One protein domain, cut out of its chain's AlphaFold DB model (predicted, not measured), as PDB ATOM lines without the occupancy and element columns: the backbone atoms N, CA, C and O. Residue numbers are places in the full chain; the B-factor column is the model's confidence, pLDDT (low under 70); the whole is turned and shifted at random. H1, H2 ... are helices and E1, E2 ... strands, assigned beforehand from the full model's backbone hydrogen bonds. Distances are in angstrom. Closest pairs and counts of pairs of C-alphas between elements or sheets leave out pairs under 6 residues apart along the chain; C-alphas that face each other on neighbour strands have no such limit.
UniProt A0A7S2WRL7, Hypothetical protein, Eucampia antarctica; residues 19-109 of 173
ATOM      1  N   ILE A  19     -15.951 -32.896  54.593       89.69
ATOM      2  CA  ILE A  19     -14.803 -31.987  54.636       89.69
ATOM      3  C   ILE A  19     -14.705 -31.391  56.039       89.69
ATOM      4  O   ILE A  19     -15.625 -30.738  56.532       89.69
ATOM      5  N   ILE A  20     -13.564 -31.600  56.685       88.94
ATOM      6  CA  ILE A  20     -13.238 -31.066  58.002       88.94
ATOM      7  C   ILE A  20     -12.125 -30.040  57.818       88.94
ATOM      8  O   ILE A  20     -11.051 -30.356  57.303       88.94
ATOM      9  N   SER A  21     -12.374 -28.813  58.266       85.38
ATOM     10  CA  SER A  21     -11.361 -27.767  58.357       85.38
ATOM     11  C   SER A  21     -11.065 -27.454  59.817       85.38
ATOM     12  O   SER A  21     -11.970 -27.256  60.633       85.38
ATOM     13  N   ASP A  22      -9.780 -27.424  60.162       81.31
ATOM     14  CA  ASP A  22      -9.344 -27.071  61.505       81.31
ATOM     15  C   ASP A  22      -9.066 -25.562  61.576       81.31
ATOM     16  O   ASP A  22      -8.150 -25.069  60.915       81.31
ATOM     17  N   PRO A  23      -9.770 -24.791  62.428       74.06
ATOM     18  CA  PRO A  23      -9.549 -23.346  62.541       74.06
ATOM     19  C   PRO A  23      -8.167 -22.979  63.109       74.06
ATOM     20  O   PRO A  23      -7.780 -21.812  63.088       74.06
ATOM     21  N   ALA A  24      -7.425 -23.956  63.640       75.88
ATOM     22  CA  ALA A  24      -6.069 -23.777  64.150       75.88
ATOM     23  C   ALA A  24      -4.994 -23.775  63.046       75.88
ATOM     24  O   ALA A  24      -3.921 -23.210  63.265       75.88
ATOM     25  N   TYR A  25      -5.274 -24.370  61.879       76.19
ATOM     26  CA  TYR A  25      -4.329 -24.516  60.769       76.19
ATOM     27  C   TYR A  25      -4.973 -24.029  59.460       76.19
ATOM     28  O   TYR A  25      -5.539 -24.827  58.713       76.19
ATOM     29  N   PRO A  26      -4.916 -22.715  59.168       76.31
ATOM     30  CA  PRO A  26      -5.443 -22.185  57.914       76.31
ATOM     31  C   PRO A  26      -4.655 -22.766  56.729       76.31
ATOM     32  O   PRO A  26      -3.428 -22.680  56.715       76.31
ATOM     33  N   GLY A  27      -5.364 -23.356  55.763       78.25
ATOM     34  CA  GLY A  27      -4.777 -24.014  54.586       78.25
ATOM     35  C   GLY A  27      -4.600 -25.530  54.718       78.25
ATOM     36  O   GLY A  27      -4.016 -26.153  53.835       78.25
ATOM     37  N   GLN A  28      -5.093 -26.136  55.806       88.44
ATOM     38  CA  GLN A  28      -5.137 -27.586  55.960       88.44
ATOM     39  C   GLN A  28      -6.581 -28.095  55.933       88.44
ATOM     40  O   GLN A  28      -7.412 -27.719  56.762       88.44
ATOM     41  N   TRP A  29      -6.852 -28.993  54.992       88.81
ATOM     42  CA  TRP A  29      -8.171 -29.564  54.748       88.81
ATOM     43  C   TRP A  29      -8.107 -31.073  54.923       88.81
ATOM     44  O   TRP A  29      -7.216 -31.730  54.390       88.81
ATOM     45  N   ARG A  30      -9.046 -31.646  55.673       90.38
ATOM     46  CA  ARG A  30      -9.154 -33.095  55.841       90.38
ATOM     47  C   ARG A  30     -10.444 -33.571  55.196       90.38
ATOM     48  O   ARG A  30     -11.520 -33.159  55.611       90.38
ATOM     49  N   VAL A  31     -10.330 -34.449  54.209       90.12
ATOM     50  CA  VAL A  31     -11.475 -35.035  53.508       90.12
ATOM     51  C   VAL A  31     -11.617 -36.486  53.953       90.12
ATOM     52  O   VAL A  31     -10.642 -37.238  53.953       90.12
ATOM     53  N   LYS A  32     -12.825 -36.868  54.367       90.06
ATOM     54  CA  LYS A  32     -13.182 -38.237  54.750       90.06
ATOM     55  C   LYS A  32     -14.250 -38.769  53.812       90.06
ATOM     56  O   LYS A  32     -15.202 -38.056  53.517       90.06
ATOM     57  N   GLY A  33     -14.115 -40.017  53.388       89.38
ATOM     58  CA  GLY A  33     -15.114 -40.680  52.552       89.38
ATOM     59  C   GLY A  33     -14.636 -42.058  52.124       89.38
ATOM     60  O   GLY A  33     -13.494 -42.213  51.706       89.38
ATOM     61  N   GLU A  34     -15.497 -43.070  52.212       88.44
ATOM     62  CA  GLU A  34     -15.085 -44.462  51.986       88.44
ATOM     63  C   GLU A  34     -14.527 -44.669  50.568       88.44
ATOM     64  O   GLU A  34     -13.478 -45.293  50.391       88.44
ATOM     65  N   TYR A  35     -15.169 -44.067  49.562       87.00
ATOM     66  CA  TYR A  35     -14.733 -44.147  48.168       87.00
ATOM     67  C   TYR A  35     -13.393 -43.434  47.926       87.00
ATOM     68  O   TYR A  35     -12.458 -44.023  47.382       87.00
ATOM     69  N   ILE A  36     -13.260 -42.176  48.359       88.25
ATOM     70  CA  ILE A  36     -12.043 -41.390  48.110       88.25
ATOM     71  C   ILE A  36     -10.831 -41.947  48.872       88.25
ATOM     72  O   ILE A  36      -9.717 -41.945  48.346       88.25
ATOM     73  N   GLU A  37     -11.042 -42.505  50.066       90.12
ATOM     74  CA  GLU A  37     -10.004 -43.180  50.847       90.12
ATOM     75  C   GLU A  37      -9.526 -44.474  50.169       90.12
ATOM     76  O   GLU A  37      -8.329 -44.771  50.171       90.12
ATOM     77  N   GLN A  38     -10.429 -45.236  49.541       89.00
ATOM     78  CA  GLN A  38     -10.053 -46.404  48.739       89.00
ATOM     79  C   GLN A  38      -9.229 -46.007  47.512       89.00
ATOM     80  O   GLN A  38      -8.181 -46.607  47.258       89.00
ATOM     81  N   VAL A  39      -9.655 -44.974  46.780       88.50
ATOM     82  CA  VAL A  39      -8.909 -44.450  45.626       88.50
ATOM     83  C   VAL A  39      -7.519 -43.980  46.056       88.50
ATOM     84  O   VAL A  39      -6.528 -44.316  45.404       88.50
ATOM     85  N   ALA A  40      -7.414 -43.267  47.180       89.25
ATOM     86  CA  ALA A  40      -6.139 -42.816  47.728       89.25
ATOM     87  C   ALA A  40      -5.202 -43.989  48.077       89.25
ATOM     88  O   ALA A  40      -4.019 -43.952  47.741       89.25
ATOM     89  N   LYS A  41      -5.733 -45.071  48.664       89.81
ATOM     90  CA  LYS A  41      -4.979 -46.303  48.978       89.81
ATOM     91  C   LYS A  41      -4.478 -47.043  47.740       89.81
ATOM     92  O   LYS A  41      -3.424 -47.673  47.787       89.81
ATOM     93  N   MET A  42      -5.233 -46.997  46.646       89.25
ATOM     94  CA  MET A  42      -4.849 -47.615  45.372       89.25
ATOM     95  C   MET A  42      -3.886 -46.744  44.551       89.25
ATOM     96  O   MET A  42      -3.296 -47.225  43.583       89.25
ATOM     97  N   THR A  43      -3.716 -45.475  44.921       87.38
ATOM     98  CA  THR A  43      -2.899 -44.511  44.182       87.38
ATOM     99  C   THR A  43      -1.422 -44.636  44.558       87.38
ATOM    100  O   THR A  43      -1.056 -44.761  45.725       87.38
ATOM    101  N   HIS A  44      -0.545 -44.601  43.553       86.88
ATOM    102  CA  HIS A  44       0.903 -44.688  43.738       86.88
ATOM    103  C   HIS A  44       1.519 -43.282  43.807       86.88
ATOM    104  O   HIS A  44       1.851 -42.681  42.787       86.88
ATOM    105  N   TRP A  45       1.647 -42.755  45.025       85.81
ATOM    106  CA  TRP A  45       2.031 -41.362  45.310       85.81
ATOM    107  C   TRP A  45       3.482 -40.993  44.974       85.81
ATOM    108  O   TRP A  45       3.848 -39.824  45.017       85.81
ATOM    109  N   GLU A  46       4.319 -41.968  44.625       86.31
ATOM    110  CA  GLU A  46       5.688 -41.719  44.160       86.31
ATOM    111  C   GLU A  46       5.750 -41.046  42.780       86.31
ATOM    112  O   GLU A  46       6.761 -40.424  42.445       86.31
ATOM    113  N   TYR A  47       4.673 -41.133  41.992       85.94
ATOM    114  CA  TYR A  47       4.588 -40.468  40.698       85.94
ATOM    115  C   TYR A  47       3.901 -39.104  40.833       85.94
ATOM    116  O   TYR A  47       2.756 -39.046  41.283       85.94
ATOM    117  N   PRO A  48       4.522 -38.005  40.367       81.19
ATOM    118  CA  PRO A  48       3.897 -36.681  40.415       81.19
ATOM    119  C   PRO A  48       2.591 -36.626  39.605       81.19
ATOM    120  O   PRO A  48       1.624 -35.995  40.022       81.19
ATOM    121  N   GLU A  49       2.507 -37.385  38.509       82.19
ATOM    122  CA  GLU A  49       1.295 -37.509  37.689       82.19
ATOM    123  C   GLU A  49       0.118 -38.148  38.450       82.19
ATOM    124  O   GLU A  49      -1.044 -37.948  38.089       82.19
ATOM    125  N   ALA A  50       0.390 -38.946  39.489       86.19
ATOM    126  CA  ALA A  50      -0.654 -39.573  40.293       86.19
ATOM    127  C   ALA A  50      -1.422 -38.530  41.116       86.19
ATOM    128  O   ALA A  50      -2.648 -38.607  41.193       86.19
ATOM    129  N   VAL A  51      -0.722 -37.516  41.639       84.62
ATOM    130  CA  VAL A  51      -1.329 -36.382  42.351       84.62
ATOM    131  C   VAL A  51      -2.250 -35.597  41.415       84.62
ATOM    132  O   VAL A  51      -3.394 -35.313  41.764       84.62
ATOM    133  N   GLU A  52      -1.807 -35.334  40.182       83.00
ATOM    134  CA  GLU A  52      -2.629 -34.650  39.174       83.00
ATOM    135  C   GLU A  52      -3.898 -35.444  38.829       83.00
ATOM    136  O   GLU A  52      -4.990 -34.881  38.714       83.00
ATOM    137  N   ARG A  53      -3.784 -36.770  38.672       84.56
ATOM    138  CA  ARG A  53      -4.944 -37.641  38.425       84.56
ATOM    139  C   ARG A  53      -5.908 -37.630  39.601       84.56
ATOM    140  O   ARG A  53      -7.113 -37.542  39.380       84.56
ATOM    141  N   PHE A  54      -5.388 -37.682  40.822       87.69
ATOM    142  CA  PHE A  54      -6.198 -37.615  42.028       87.69
ATOM    143  C   PHE A  54      -6.958 -36.285  42.118       87.69
ATOM    144  O   PHE A  54      -8.162 -36.284  42.358       87.69
ATOM    145  N   GLY A  55      -6.310 -35.165  41.780       85.94
ATOM    146  CA  GLY A  55      -6.965 -33.859  41.663       85.94
ATOM    147  C   GLY A  55      -8.140 -33.849  40.675       85.94
ATOM    148  O   GLY A  55      -9.193 -33.279  40.965       85.94
ATOM    149  N   ARG A  56      -8.023 -34.547  39.535       85.12
ATOM    150  CA  ARG A  56      -9.140 -34.697  38.578       85.12
ATOM    151  C   ARG A  56     -10.293 -35.515  39.147       85.12
ATOM    152  O   ARG A  56     -11.443 -35.193  38.870       85.12
ATOM    153  N   ILE A  57      -9.991 -36.549  39.931       87.81
ATOM    154  CA  ILE A  57     -11.011 -37.348  40.619       87.81
ATOM    155  C   ILE A  57     -11.752 -36.463  41.627       87.81
ATOM    156  O   ILE A  57     -12.975 -36.421  41.591       87.81
ATOM    157  N   LEU A  58     -11.045 -35.671  42.439       87.38
ATOM    158  CA  LEU A  58     -11.672 -34.722  43.374       87.38
ATOM    159  C   LEU A  58     -12.571 -33.697  42.673       87.38
ATOM    160  O   LEU A  58     -13.607 -33.321  43.215       87.38
ATOM    161  N   ASN A  59     -12.186 -33.245  41.479       85.75
ATOM    162  CA  ASN A  59     -13.008 -32.346  40.671       85.75
ATOM    163  C   ASN A  59     -14.264 -33.059  40.137       85.75
ATOM    164  O   ASN A  59     -15.368 -32.541  40.269       85.75
ATOM    165  N   ALA A  60     -14.122 -34.285  39.624       84.88
ATOM    166  CA  ALA A  60     -15.253 -35.089  39.162       84.88
ATOM    167  C   ALA A  60     -16.270 -35.395  40.279       84.88
ATOM    168  O   ALA A  60     -17.463 -35.472  40.002       84.88
ATOM    169  N   LEU A  61     -15.800 -35.526  41.524       86.31
ATOM    170  CA  LEU A  61     -16.622 -35.723  42.724       86.31
ATOM    171  C   LEU A  61     -17.234 -34.426  43.281       86.31
ATOM    172  O   LEU A  61     -17.998 -34.463  44.239       86.31
ATOM    173  N   GLY A  62     -16.865 -33.258  42.748       86.62
ATOM    174  CA  GLY A  62     -17.303 -31.959  43.268       86.62
ATOM    175  C   GLY A  62     -16.602 -31.502  44.556       86.62
ATOM    176  O   GLY A  62     -16.747 -30.341  44.931       86.62
ATOM    177  N   ILE A  63     -15.764 -32.348  45.169       87.81
ATOM    178  CA  ILE A  63     -14.991 -32.036  46.385       87.81
ATOM    179  C   ILE A  63     -14.111 -30.801  46.165       87.81
ATOM    180  O   ILE A  63     -14.028 -29.932  47.029       87.81
ATOM    181  N   ALA A  64     -13.466 -30.697  44.996       86.56
ATOM    182  CA  ALA A  64     -12.628 -29.542  44.671       86.56
ATOM    183  C   ALA A  64     -13.428 -28.226  44.682       86.56
ATOM    184  O   ALA A  64     -12.949 -27.228  45.210       86.56
ATOM    185  N   GLY A  65     -14.663 -28.243  44.168       84.44
ATOM    186  CA  GLY A  65     -15.542 -27.074  44.168       84.44
ATOM    187  C   GLY A  65     -16.032 -26.697  45.570       84.44
ATOM    188  O   GLY A  65     -16.104 -25.511  45.893       84.44
ATOM    189  N   GLU A  66     -16.320 -27.679  46.431       87.50
ATOM    190  CA  GLU A  66     -16.652 -27.411  47.837       87.50
ATOM    191  C   GLU A  66     -15.458 -26.841  48.612       87.50
ATOM    192  O   GLU A  66     -15.618 -25.873  49.356       87.50
ATOM    193  N   LEU A  67     -14.250 -27.371  48.393       86.75
ATOM    194  CA  LEU A  67     -13.019 -26.841  48.984       86.75
ATOM    195  C   LEU A  67     -12.770 -25.386  48.559       86.75
ATOM    196  O   LEU A  67     -12.514 -24.536  49.414       86.75
ATOM    197  N   GLU A  68     -12.911 -25.067  47.269       85.19
ATOM    198  CA  GLU A  68     -12.807 -23.687  46.772       85.19
ATOM    199  C   GLU A  68     -13.878 -22.774  47.394       85.19
ATOM    200  O   GLU A  68     -13.579 -21.648  47.800       85.19
ATOM    201  N   GLY A  69     -15.113 -23.265  47.547       83.81
ATOM    202  CA  GLY A  69     -16.199 -22.541  48.215       83.81
ATOM    203  C   GLY A  69     -15.924 -22.249  49.695       83.81
ATOM    204  O   GLY A  69     -16.326 -21.201  50.205       83.81
ATOM    205  N   LEU A  70     -15.199 -23.139  50.375       83.56
ATOM    206  CA  LEU A  70     -14.740 -22.959  51.755       83.56
ATOM    207  C   LEU A  70     -13.507 -22.042  51.864       83.56
ATOM    208  O   LEU A  70     -13.149 -21.634  52.972       83.56
ATOM    209  N   GLY A  71     -12.902 -21.661  50.736       82.31
ATOM    210  CA  GLY A  71     -11.763 -20.747  50.665       82.31
ATOM    211  C   GLY A  71     -10.403 -21.434  50.562       82.31
ATOM    212  O   GLY A  71      -9.395 -20.795  50.872       82.31
ATOM    213  N   ALA A  72     -10.363 -22.704  50.147       83.69
ATOM    214  CA  ALA A  72      -9.113 -23.372  49.814       83.69
ATOM    215  C   ALA A  72      -8.443 -22.686  48.612       83.69
ATOM    216  O   ALA A  72      -9.109 -22.367  47.625       83.69
ATOM    217  N   ASN A  73      -7.135 -22.449  48.694       80.94
ATOM    218  CA  ASN A  73      -6.348 -21.868  47.606       80.94
ATOM    219  C   ASN A  73      -5.443 -22.907  46.937       80.94
ATOM    220  O   ASN A  73      -5.159 -23.971  47.484       80.94
ATOM    221  N   ASP A  74      -4.957 -22.560  45.743       80.62
ATOM    222  CA  ASP A  74      -3.855 -23.269  45.097       80.62
ATOM    223  C   ASP A  74      -2.662 -23.356  46.082       80.62
ATOM    224  O   ASP A  74      -2.294 -22.339  46.671       80.62
ATOM    225  N   ASN A  75      -2.043 -24.537  46.217       83.81
ATOM    226  CA  ASN A  75      -0.992 -24.899  47.197       83.81
ATOM    227  C   ASN A  75      -1.471 -25.246  48.627       83.81
ATOM    228  O   ASN A  75      -0.634 -25.459  49.507       83.81
ATOM    229  N   ASP A  76      -2.776 -25.344  48.887       87.75
ATOM    230  CA  ASP A  76      -3.254 -25.824  50.192       87.75
ATOM    231  C   ASP A  76      -2.969 -27.318  50.403       87.75
ATOM    232  O   ASP A  76      -2.844 -28.094  49.457       87.75
ATOM    233  N   LEU A  77      -2.886 -27.745  51.664       88.38
ATOM    234  CA  LEU A  77      -2.634 -29.139  52.011       88.38
ATOM    235  C   LEU A  77      -3.957 -29.875  52.222       88.38
ATOM    236  O   LEU A  77      -4.689 -29.587  53.174       88.38
ATOM    237  N   VAL A  78      -4.240 -30.857  51.370       88.88
ATOM    238  CA  VAL A  78      -5.400 -31.739  51.520       88.88
ATOM    239  C   VAL A  78      -4.931 -33.101  52.016       88.88
ATOM    240  O   VAL A  78      -4.018 -33.712  51.464       88.88
ATOM    241  N   MET A  79      -5.565 -33.576  53.085       89.44
ATOM    242  CA  MET A  79      -5.312 -34.878  53.691       89.44
ATOM    243  C   MET A  79      -6.500 -35.806  53.462       89.44
ATOM    244  O   MET A  79      -7.630 -35.471  53.831       89.44
ATOM    245  N   VAL A  80      -6.221 -36.989  52.921       89.81
ATOM    246  CA  VAL A  80      -7.175 -38.088  52.745       89.81
ATOM    247  C   VAL A  80      -6.607 -39.322  53.441       89.81
ATOM    248  O   VAL A  80      -5.575 -39.853  53.038       89.81
ATOM    249  N   ASP A  81      -7.290 -39.785  54.486       87.62
ATOM    250  CA  ASP A  81      -6.841 -40.880  55.360       87.62
ATOM    251  C   ASP A  81      -5.425 -40.647  55.939       87.62
ATOM    252  O   ASP A  81      -5.241 -39.790  56.811       87.62
ATOM    253  N   GLU A  82      -4.434 -41.400  55.449       87.25
ATOM    254  CA  GLU A  82      -3.015 -41.325  55.819       87.25
ATOM    255  C   GLU A  82      -2.159 -40.573  54.787       87.25
ATOM    256  O   GLU A  82      -0.961 -40.398  55.004       87.25
ATOM    257  N   TYR A  83      -2.751 -40.141  53.671       88.50
ATOM    258  CA  TYR A  83      -2.052 -39.496  52.564       88.50
ATOM    259  C   TYR A  83      -2.294 -37.991  52.566       88.50
ATOM    260  O   TYR A  83      -3.419 -37.522  52.755       88.50
ATOM    261  N   ASP A  84      -1.236 -37.232  52.312       88.31
ATOM    262  CA  ASP A  84      -1.272 -35.788  52.145       88.31
ATOM    263  C   ASP A  84      -0.755 -35.398  50.760       88.31
ATOM    264  O   ASP A  84       0.193 -35.985  50.236       88.31
ATOM    265  N   PHE A  85      -1.421 -34.430  50.137       86.44
ATOM    266  CA  PHE A  85      -1.020 -33.902  48.841       86.44
ATOM    267  C   PHE A  85      -1.365 -32.421  48.726       86.44
ATOM    268  O   PHE A  85      -2.206 -31.875  49.447       86.44
ATOM    269  N   GLU A  86      -0.684 -31.768  47.794       85.56
ATOM    270  CA  GLU A  86      -0.894 -30.364  47.485       85.56
ATOM    271  C   GLU A  86      -2.127 -30.190  46.591       85.56
ATOM    272  O   GLU A  86      -2.283 -30.858  45.564       85.56
ATOM    273  N   PHE A  87      -3.018 -29.289  46.984       82.56
ATOM    274  CA  PHE A  87      -4.227 -28.969  46.249       82.56
ATOM    275  C   PHE A  87      -3.905 -28.011  45.107       82.56
ATOM    276  O   PHE A  87      -3.529 -26.854  45.312       82.56
ATOM    277  N   THR A  88      -4.063 -28.497  43.878       77.25
ATOM    278  CA  THR A  88      -3.835 -27.700  42.668       77.25
ATOM    279  C   THR A  88      -5.003 -27.889  41.691       77.25
ATOM    280  O   THR A  88      -4.875 -28.604  40.695       77.25
ATOM    281  N   PRO A  89      -6.174 -27.273  41.952       64.56
ATOM    282  CA  PRO A  89      -7.385 -27.458  41.143       64.56
ATOM    283  C   PRO A  89      -7.194 -27.060  39.670       64.56
ATOM    284  O   PRO A  89      -7.871 -27.592  38.791       64.56
ATOM    285  N   LYS A  90      -6.241 -26.162  39.384       62.19
ATOM    286  CA  LYS A  90      -5.971 -25.625  38.041       62.19
ATOM    287  C   LYS A  90      -4.777 -26.246  37.325       62.19
ATOM    288  O   LYS A  90      -4.480 -25.806  36.212       62.19
ATOM    289  N   MET A  91      -4.081 -27.223  37.919       57.41
ATOM    290  CA  MET A  91      -2.916 -27.851  37.280       57.41
ATOM    291  C   MET A  91      -3.390 -28.703  36.099       57.41
ATOM    292  O   MET A  91      -3.686 -29.893  36.176       57.41
ATOM    293  N   THR A  92      -3.548 -28.013  34.985       57.19
ATOM    294  CA  THR A  92      -3.776 -28.564  33.670       57.19
ATOM    295  C   THR A  92      -2.459 -29.172  33.198       57.19
ATOM    296  O   THR A  92      -1.399 -28.593  33.420       57.19
ATOM    297  N   ASN A  93      -2.554 -30.343  32.562       57.12
ATOM    298  CA  ASN A  93      -1.453 -31.131  32.005       57.12
ATOM    299  C   ASN A  93      -0.255 -30.253  31.558       57.12
ATOM    300  O   ASN A  93      -0.470 -29.368  30.725       57.12
ATOM    301  N   PRO A  94       0.988 -30.516  32.016       61.38
ATOM    302  CA  PRO A  94       2.177 -29.722  31.670       61.38
ATOM    303  C   PRO A  94       2.473 -29.644  30.161       61.38
ATOM    304  O   PRO A  94       3.286 -28.826  29.731       61.38
ATOM    305  N   TYR A  95       1.818 -30.476  29.347       58.41
ATOM    306  CA  TYR A  95       1.900 -30.455  27.887       58.41
ATOM    307  C   TYR A  95       0.832 -29.601  27.196       58.41
ATOM    308  O   TYR A  95       0.865 -29.478  25.970       58.41
ATOM    309  N   ILE A  96      -0.118 -29.017  27.929       64.00
ATOM    310  CA  ILE A  96      -1.053 -28.064  27.334       64.00
ATOM    311  C   ILE A  96      -0.285 -26.757  27.100       64.00
ATOM    312  O   ILE A  96       0.216 -26.164  28.055       64.00
ATOM    313  N   PRO A  97      -0.127 -26.313  25.838       69.56
ATOM    314  CA  PRO A  97       0.619 -25.102  25.533       69.56
ATOM    315  C   PRO A  97       0.025 -23.908  26.285       69.56
ATOM    316  O   PRO A  97      -1.196 -23.755  26.331       69.56
ATOM    317  N   MET A  98       0.893 -23.045  26.826       57.81
ATOM    318  CA  MET A  98       0.511 -21.818  27.548       57.81
ATOM    319  C   MET A  98      -0.555 -20.999  26.806       57.81
ATOM    320  O   MET A  98      -1.476 -20.488  27.434       57.81
ATOM    321  N   GLU A  99      -0.500 -20.959  25.470       62.72
ATOM    322  CA  GLU A  99      -1.496 -20.278  24.630       62.72
ATOM    323  C   GLU A  99      -2.934 -20.790  24.831       62.72
ATOM    324  O   GLU A  99      -3.883 -20.010  24.752       62.72
ATOM    325  N   LEU A 100      -3.124 -22.088  25.100       60.47
ATOM    326  CA  LEU A 100      -4.446 -22.661  25.373       60.47
ATOM    327  C   LEU A 100      -4.932 -22.333  26.787       60.47
ATOM    328  O   LEU A 100      -6.121 -22.083  26.963       60.47
ATOM    329  N   LEU A 101      -4.029 -22.278  27.767       60.50
ATOM    330  CA  LEU A 101      -4.362 -21.943  29.154       60.50
ATOM    331  C   LEU A 101      -4.729 -20.461  29.304       60.50
ATOM    332  O   LEU A 101      -5.712 -20.111  29.953       60.50
ATOM    333  N   GLU A 102      -3.971 -19.584  28.645       57.81
ATOM    334  CA  GLU A 102      -4.267 -18.152  28.555       57.81
ATOM    335  C   GLU A 102      -5.585 -17.902  27.826       57.81
ATOM    336  O   GLU A 102      -6.368 -17.053  28.248       57.81
ATOM    337  N   ARG A 103      -5.865 -18.669  26.764       59.69
ATOM    338  CA  ARG A 103      -7.146 -18.619  26.062       59.69
ATOM    339  C   ARG A 103      -8.298 -19.026  26.979       59.69
ATOM    340  O   ARG A 103      -9.306 -18.332  26.960       59.69
ATOM    341  N   ASP A 104      -8.166 -20.072  27.788       53.50
ATOM    342  CA  ASP A 104      -9.210 -20.483  28.738       53.50
ATOM    343  C   ASP A 104      -9.412 -19.455  29.864       53.50
ATOM    344  O   ASP A 104     -10.544 -19.064  30.143       53.50
ATOM    345  N   HIS A 105      -8.334 -18.913  30.443       56.59
ATOM    346  CA  HIS A 105      -8.418 -17.836  31.441       56.59
ATOM    347  C   HIS A 105      -9.008 -16.535  30.873       56.59
ATOM    348  O   HIS A 105      -9.783 -15.858  31.551       56.59
ATOM    349  N   LEU A 106      -8.681 -16.180  29.626       53.47
ATOM    350  CA  LEU A 106      -9.241 -15.011  28.944       53.47
ATOM    351  C   LEU A 106     -10.706 -15.236  28.538       53.47
ATOM    352  O   LEU A 106     -11.494 -14.291  28.518       53.47
ATOM    353  N   MET A 107     -11.087 -16.485  28.259       47.62
ATOM    354  CA  MET A 107     -12.469 -16.890  27.991       47.62
ATOM    355  C   MET A 107     -13.306 -17.009  29.275       47.62
ATOM    356  O   MET A 107     -14.510 -16.799  29.210       47.62
ATOM    357  N   GLY A 108     -12.695 -17.261  30.439       46.94
ATOM    358  CA  GLY A 108     -13.372 -17.389  31.740       46.94
ATOM    359  C   GLY A 108     -13.893 -16.079  32.347       46.94
ATOM    360  O   GLY A 108     -14.686 -16.105  33.283       46.94
ATOM    361  N   VAL A 109     -13.497 -14.923  31.799       40.69
ATOM    362  CA  VAL A 109     -14.098 -13.607  32.116       40.69
ATOM    363  C   VAL A 109     -15.220 -13.248  31.122       40.69
ATOM    364  O   VAL A 109     -15.878 -12.215  31.243       40.69
TER     365      VAL A 109
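What this domain is: This is residues 19 to 109 of the 173 residues of the protein "Hypothetical protein" of Eucampia antarctica (UniProt A0A7S2WRL7). A strongly twisted sheet of four strands has three helices, H1, H2 and H3, over one face and no named helix over the other; beyond this two-layer body, an arm ends in a fourth helix, H4, and residues 95 to 100 and 102 to 109 stick out free. The printed part has 91 residues with four named helices and four named strands, in the order E1 E2 H1 H2 H3 E3 E4 H4. The sheet's order is E1, E2, E3, E4, mixed, and the class is mixed, helices and strands. The whole is compact, with a radius of gyration of the C-alphas of 13.9 A, and spans 37 by 30 by 20 A.

Where its parts are: E1, residues 19 to 21, begins at C-alpha 19 (-14.803, -31.987, 54.636) and is 6.6 A long. E2 is residues 28 to 32, 13.4 A. H1 is residues 34 to 42, 12.6 A. H2, residues 48 to 60, is the longest helix at 19.3 A and begins at C-alpha 48 (3.897, -36.681, 40.415). H3 is residues 63 to 70, 10.5 A. E3, residues 76 to 80, is 13.1 A, and E4, residues 83 to 87, is 12.5 A. H4, residues 98 to 107, is 13.9 A and ends at C-alpha 107 (-12.469, -16.890, 27.991).

How they stand to each other: E1 and E2 form an antiparallel hairpin, with N 20 and O 30 2.8 A apart, within hydrogen-bond range. E2 and E3 are parallel, with N 79 and O 29 2.8 A apart; with H1, H2 and H3 between them along the chain they make a strand-helix-strand unit, two parallel neighbour strands joined through helices. E3 and E4 form an antiparallel hairpin, with N 87 and O 76 2.8 A apart. H1 is on the sheet, its closest C-alphas to E3 being Glu 37 and Val 80, 6.1 A. H2 is on the sheet, its closest C-alphas to E4 being Val 51 and Phe 85, 7.0 A. H3 is on the sheet at a height of 8.9 A over it, over E2 and only just over E3, with 3 of its C-alphas there, and slantwise to the strands, at 43 degrees to E2 on the local plane. H1 and H2 are close but not clearly touching, Ala 40 and Phe 54 having their C-alphas 7.7 A apart. H2, with residues 55 to 59 alone, and H3 only just touch, with 3 pairs of C-alphas within 8 A, and only at the corner; their closest C-alphas are Leu 58 and Ala 64, 5.4 A. H4 is not on the sheet and is apart from H1, H2 and H3. In H1, H2, H3 and H4 every O i to N i+4 pair is within hydrogen-bond range.

The domain as a whole: The two C-alphas farthest apart are those of Ala 24 and Glu 99, 39.9 A. The printed part has no cut and no long link. The mean pLDDT of the printed part is 79.2, and residues 89 to 109 are under 70.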